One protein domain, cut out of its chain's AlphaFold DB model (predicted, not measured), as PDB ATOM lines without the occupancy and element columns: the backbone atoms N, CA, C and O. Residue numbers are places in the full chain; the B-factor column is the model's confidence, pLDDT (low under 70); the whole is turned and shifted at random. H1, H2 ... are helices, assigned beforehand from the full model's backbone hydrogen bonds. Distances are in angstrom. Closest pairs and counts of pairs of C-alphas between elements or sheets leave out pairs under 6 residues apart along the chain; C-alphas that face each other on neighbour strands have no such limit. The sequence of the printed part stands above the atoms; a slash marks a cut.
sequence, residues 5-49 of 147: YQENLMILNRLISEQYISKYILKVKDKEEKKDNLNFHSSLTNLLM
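This is residues 5 to 49 of the 147 residues of an uncharacterized protein of viral metagenome (UniProt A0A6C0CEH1). A short helix, H1, and a long helix, H2, make a lopsided V: the chain turns at residues 16 to 18, and H1 is folded back over the first part of H2. The far part of H2, residues 31 to 49, sticks out as a free arm and gives the model most of its length. The printed part has 45 residues, with two named helices in the order H1, H2, and no named strand; the class is all helix. The whole is extended, with a radius of gyration of the C-alphas of 15.1 A, and the C-alphas span 48 by 15 by 12 A.

H1 is residues 5 to 15, from C-alpha 5 at (199.621, 162.206, 155.840) to C-alpha 15 at (201.404, 167.997, 170.243), a length of 15.6 A. H2 is residues 19 to 49, from C-alpha 19 at (209.355, 165.644, 164.481) to C-alpha 49 at (185.639, 131.751, 147.823), a length of 44.6 A.

H1 and H2 touch, with 8 pairs of C-alphas within 8 A. The closest C-alphas of the two helices, those of Leu 12 and Ser 22, are 5.7 A apart. H2 touches H1 with residues 19 to 26 alone. Their lines stand at a steep tilt of 46 degrees, and they run opposite ways. In H2 every O i to N i+4 pair is within hydrogen-bond range; in H1 it is 6 of 7.

The two C-alphas farthest apart, those of Ser 17 and Met 49, are 48.5 A from each other. The printed part has no cut, and the link from H1 to H2 is tight, with 3 residues. Residues 31 to 49, which belong to H2, stand free. The mean pLDDT of the printed part is 83.6, and it is under 70 at residues 45 to 46 and 48 to 49.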
ATOM      1  N   TYR A   5     198.334 162.346 155.161       84.56
ATOM      2  CA  TYR A   5     199.621 162.206 155.840       84.56
ATOM      3  C   TYR A   5     200.167 163.553 156.332       84.56
ATOM      4  O   TYR A   5     200.611 163.665 157.473       84.56
ATOM      5  N   GLN A   6     200.132 164.579 155.480       82.25
ATOM      6  CA  GLN A   6     200.609 165.921 155.816       82.25
ATOM      7  C   GLN A   6     199.724 166.585 156.881       82.25
ATOM      8  O   GLN A   6     200.260 167.204 157.797       82.25
ATOM      9  N   GLU A   7     198.402 166.401 156.818       87.56
ATOM     10  CA  GLU A   7     197.470 166.847 157.864       87.56
ATOM     11  C   GLU A   7     197.779 166.188 159.214       87.56
ATOM     12  O   GLU A   7     197.988 166.879 160.213       87.56
ATOM     13  N   ASN A   8     197.906 164.860 159.238       86.38
ATOM     14  CA  ASN A   8     198.207 164.121 160.464       86.38
ATOM     15  C   ASN A   8     199.586 164.479 161.038       86.38
ATOM     16  O   ASN A   8     199.741 164.585 162.255       86.38
ATOM     17  N   LEU A   9     200.583 164.720 160.183       88.75
ATOM     18  CA  LEU A   9     201.910 165.161 160.613       88.75
ATOM     19  C   LEU A   9     201.870 166.565 161.229       88.75
ATOM     20  O   LEU A   9     202.523 166.801 162.243       88.75
ATOM     21  N   MET A  10     201.102 167.490 160.649       87.56
ATOM     22  CA  MET A  10     200.923 168.832 161.208       87.56
ATOM     23  C   MET A  10     200.228 168.795 162.571       87.56
ATOM     24  O   MET A  10     200.628 169.532 163.469       87.56
ATOM     25  N   ILE A  11     199.226 167.929 162.745       89.94
ATOM     26  CA  ILE A  11     198.538 167.740 164.029       89.94
ATOM     27  C   ILE A  11     199.495 167.154 165.072       89.94
ATOM     28  O   ILE A  11     199.612 167.701 166.166       89.94
ATOM     29  N   LEU A  12     200.231 166.091 164.730       89.25
ATOM     30  CA  LEU A  12     201.192 165.466 165.645       89.25
ATOM     31  C   LEU A  12     202.306 166.429 166.058       89.25
ATOM     32  O   LEU A  12     202.623 166.512 167.238       89.25
ATOM     33  N   ASN A  13     202.836 167.218 165.123       88.50
ATOM     34  CA  ASN A  13     203.883 168.200 165.413       88.50
ATOM     35  C   ASN A  13     203.407 169.385 166.274       88.50
ATOM     36  O   ASN A  13     204.237 170.119 166.801       88.50
ATOM     37  N   ARG A  14     202.089 169.602 166.415       90.00
ATOM     38  CA  ARG A  14     201.538 170.566 167.386       90.00
ATOM     39  C   ARG A  14     201.516 170.013 168.810       90.00
ATOM     40  O   ARG A  14     201.495 170.798 169.750       90.00
ATOM     41  N   LEU A  15     201.484 168.690 168.956       90.06
ATOM     42  CA  LEU A  15     201.404 167.997 170.243       90.06
ATOM     43  C   LEU A  15     202.773 167.495 170.720       90.06
ATOM     44  O   LEU A  15     203.013 167.423 171.920       90.06
ATOM     45  N   ILE A  16     203.658 167.150 169.784       89.69
ATOM     46  CA  ILE A  16     204.984 166.581 170.021       89.69
ATOM     47  C   ILE A  16     206.006 167.446 169.280       89.69
ATOM     48  O   ILE A  16     205.964 167.555 168.053       89.69
ATOM     49  N   SER A  17     206.933 168.058 170.018       86.75
ATOM     50  CA  SER A  17     207.987 168.925 169.471       86.75
ATOM     51  C   SER A  17     209.019 168.158 168.639       86.75
ATOM     52  O   SER A  17     209.676 168.715 167.756       86.75
ATOM     53  N   GLU A  18     209.146 166.857 168.874       89.62
ATOM     54  CA  GLU A  18     210.111 165.977 168.233       89.62
ATOM     55  C   GLU A  18     209.558 165.389 166.928       89.62
ATOM     56  O   GLU A  18     208.961 164.312 166.889       89.62
ATOM     57  N   GLN A  19     209.841 166.055 165.807       85.62
ATOM     58  CA  GLN A  19     209.355 165.644 164.481       85.62
ATOM     59  C   GLN A  19     209.706 164.196 164.089       85.62
ATOM     60  O   GLN A  19     208.987 163.575 163.302       85.62
ATOM     61  N   TYR A  20     210.819 163.650 164.589       89.44
ATOM     62  CA  TYR A  20     211.208 162.267 164.302       89.44
ATOM     63  C   TYR A  20     210.253 161.259 164.961       89.44
ATOM     64  O   TYR A  20     209.938 160.240 164.345       89.44
ATOM     65  N   ILE A  21     209.737 161.574 166.156       85.94
ATOM     66  CA  ILE A  21     208.743 160.763 166.867       85.94
ATOM     67  C   ILE A  21     207.422 160.795 166.098       85.94
ATOM     68  O   ILE A  21     206.872 159.741 165.790       85.94
ATOM     69  N   SER A  22     206.961 161.977 165.679       88.88
ATOM     70  CA  SER A  22     205.744 162.131 164.870       88.88
ATOM     71  C   SER A  22     205.798 161.316 163.573       88.88
ATOM     72  O   SER A  22     204.861 160.592 163.238       88.88
ATOM     73  N   LYS A  23     206.928 161.366 162.853       87.75
ATOM     74  CA  LYS A  23     207.134 160.563 161.635       87.75
ATOM     75  C   LYS A  23     207.151 159.064 161.930       87.75
ATOM     76  O   LYS A  23     206.626 158.287 161.133       87.75
ATOM     77  N   TYR A  24     207.746 158.657 163.050       90.19
ATOM     78  CA  TYR A  24     207.769 157.261 163.474       90.19
ATOM     79  C   TYR A  24     206.360 156.745 163.794       90.19
ATOM     80  O   TYR A  24     205.976 155.699 163.279       90.19
ATOM     81  N   ILE A  25     205.563 157.514 164.542       88.00
ATOM     82  CA  ILE A  25     204.162 157.195 164.852       88.00
ATOM     83  C   ILE A  25     203.358 157.003 163.564       88.00
ATOM     84  O   ILE A  25     202.688 155.985 163.405       88.00
ATOM     85  N   LEU A  26     203.473 157.925 162.602       89.38
ATOM     86  CA  LEU A  26     202.772 157.798 161.320       89.38
ATOM     87  C   LEU A  26     203.220 156.578 160.516       89.38
ATOM     88  O   LEU A  26     202.398 155.940 159.867       89.38
ATOM     89  N   LYS A  27     204.508 156.231 160.568       90.19
ATOM     90  CA  LYS A  27     205.039 155.039 159.897       90.19
ATOM     91  C   LYS A  27     204.511 153.748 160.522       90.19
ATOM     92  O   LYS A  27     204.248 152.794 159.796       90.19
ATOM     93  N   VAL A  28     204.387 153.701 161.847       89.81
ATOM     94  CA  VAL A  28     203.793 152.559 162.555       89.81
ATOM     95  C   VAL A  28     202.305 152.456 162.225       89.81
ATOM     96  O   VAL A  28     201.859 151.384 161.832       89.81
ATOM     97  N   LYS A  29     201.571 153.575 162.274       88.00
ATOM     98  CA  LYS A  29     200.154 153.643 161.892       88.00
ATOM     99  C   LYS A  29     199.914 153.126 160.472       88.00
ATOM    100  O   LYS A  29     199.088 152.246 160.291       88.00
ATOM    101  N   ASP A  30     200.668 153.609 159.485       86.94
ATOM    102  CA  ASP A  30     200.524 153.185 158.083       86.94
ATOM    103  C   ASP A  30     200.817 151.684 157.893       86.94
ATOM    104  O   ASP A  30     200.176 151.010 157.090       86.94
ATOM    105  N   LYS A  31     201.765 151.125 158.658       88.06
ATOM    106  CA  LYS A  31     202.027 149.679 158.647       88.06
ATOM    107  C   LYS A  31     200.867 148.868 159.220       88.06
ATOM    108  O   LYS A  31     200.519 147.851 158.624       88.06
ATOM    109  N   GLU A  32     200.299 149.293 160.345       86.38
ATOM    110  CA  GLU A  32     199.136 148.626 160.944       86.38
ATOM    111  C   GLU A  32     197.905 148.761 160.039       86.38
ATOM    112  O   GLU A  32     197.283 147.755 159.724       86.38
ATOM    113  N   GLU A  33     197.629 149.946 159.483       83.25
ATOM    114  CA  GLU A  33     196.520 150.147 158.534       83.25
ATOM    115  C   GLU A  33     196.655 149.244 157.300       83.25
ATOM    116  O   GLU A  33     195.679 148.646 156.851       83.25
ATOM    117  N   LYS A  34     197.870 149.077 156.765       84.50
ATOM    118  CA  LYS A  34     198.127 148.141 155.657       84.50
ATOM    119  C   LYS A  34     197.900 146.688 156.053       84.50
ATOM    120  O   LYS A  34     197.384 145.920 155.243       84.50
ATOM    121  N   LYS A  35     198.297 146.306 157.265       89.75
ATOM    122  CA  LYS A  35     198.101 144.955 157.796       89.75
ATOM    123  C   LYS A  35     196.617 144.661 158.005       89.75
ATOM    124  O   LYS A  35     196.147 143.619 157.559       89.75
ATOM    125  N   ASP A  36     195.877 145.587 158.603       84.25
ATOM    126  CA  ASP A  36     194.435 145.464 158.805       84.25
ATOM    127  C   ASP A  36     193.689 145.415 157.474       84.25
ATOM    128  O   ASP A  36     192.822 144.564 157.284       84.25
ATOM    129  N   ASN A  37     194.087 146.244 156.506       79.50
ATOM    130  CA  ASN A  37     193.501 146.218 155.172       79.50
ATOM    131  C   ASN A  37     193.777 144.888 154.450       79.50
ATOM    132  O   ASN A  37     192.882 144.302 153.843       79.50
ATOM    133  N   LEU A  38     195.002 144.362 154.556       79.81
ATOM    134  CA  LEU A  38     195.347 143.045 154.019       79.81
ATOM    135  C   LEU A  38     194.515 141.934 154.675       79.81
ATOM    136  O   LEU A  38     193.995 141.066 153.975       79.81
ATOM    137  N   ASN A  39     194.359 141.967 155.999       84.81
ATOM    138  CA  ASN A  39     193.560 140.995 156.746       84.81
ATOM    139  C   ASN A  39     192.079 141.059 156.360       84.81
ATOM    140  O   ASN A  39     191.441 140.017 156.186       84.81
ATOM    141  N   PHE A  40     191.545 142.269 156.183       80.69
ATOM    142  CA  PHE A  40     190.184 142.499 155.715       80.69
ATOM    143  C   PHE A  40     189.976 141.902 154.321       80.69
ATOM    144  O   PHE A  40     189.091 141.068 154.136       80.69
ATOM    145  N   HIS A  41     190.831 142.249 153.356       72.94
ATOM    146  CA  HIS A  41     190.731 141.722 151.995       72.94
ATOM    147  C   HIS A  41     190.953 140.206 151.927       72.94
ATOM    148  O   HIS A  41     190.279 139.533 151.150       72.94
ATOM    149  N   SER A  42     191.833 139.648 152.762       71.25
ATOM    150  CA  SER A  42     192.040 138.196 152.853       71.25
ATOM    151  C   SER A  42     190.796 137.489 153.398       71.25
ATOM    152  O   SER A  42     190.342 136.504 152.821       71.25
ATOM    153  N   SER A  43     190.193 138.025 154.462       76.06
ATOM    154  CA  SER A  43     188.953 137.494 155.047       76.06
ATOM    155  C   SER A  43     187.784 137.571 154.066       76.06
ATOM    156  O   SER A  43     187.059 136.595 153.890       76.06
ATOM    157  N   LEU A  44     187.639 138.708 153.381       74.12
ATOM    158  CA  LEU A  44     186.636 138.895 152.337       74.12
ATOM    159  C   LEU A  44     186.842 137.895 151.196       74.12
ATOM    160  O   LEU A  44     185.888 137.266 150.757       74.12
ATOM    161  N   THR A  45     188.083 137.711 150.744       69.56
ATOM    162  CA  THR A  45     188.402 136.750 149.683       69.56
ATOM    163  C   THR A  45     188.037 135.331 150.106       69.56
ATOM    164  O   THR A  45     187.356 134.647 149.354       69.56
ATOM    165  N   ASN A  46     188.396 134.903 151.320       67.81
ATOM    166  CA  ASN A  46     188.034 133.576 151.831       67.81
ATOM    167  C   ASN A  46     186.513 133.371 151.890       67.81
ATOM    168  O   ASN A  46     186.019 132.349 151.418       67.81
ATOM    169  N   LEU A  47     185.767 134.363 152.385       72.88
ATOM    170  CA  LEU A  47     184.303 134.331 152.418       72.88
ATOM    171  C   LEU A  47     183.705 134.235 151.007       72.88
ATOM    172  O   LEU A  47     182.786 133.459 150.755       72.88
ATOM    173  N   LEU A  48     184.230 135.020 150.064       63.94
ATOM    174  CA  LEU A  48     183.780 134.991 148.675       63.94
ATOM    175  C   LEU A  48     184.110 133.659 147.998       63.94
ATOM    176  O   LEU A  48     183.308 133.164 147.206       63.94
ATOM    177  N   MET A  49     185.263 133.069 148.316       62.78
ATOM    178  CA  MET A  49     185.639 131.751 147.823       62.78
ATOM    179  C   MET A  49     184.656 130.684 148.330       62.78
ATOM    180  O   MET A  49     184.133 129.898 147.544       62.78
TER     181      MET A  49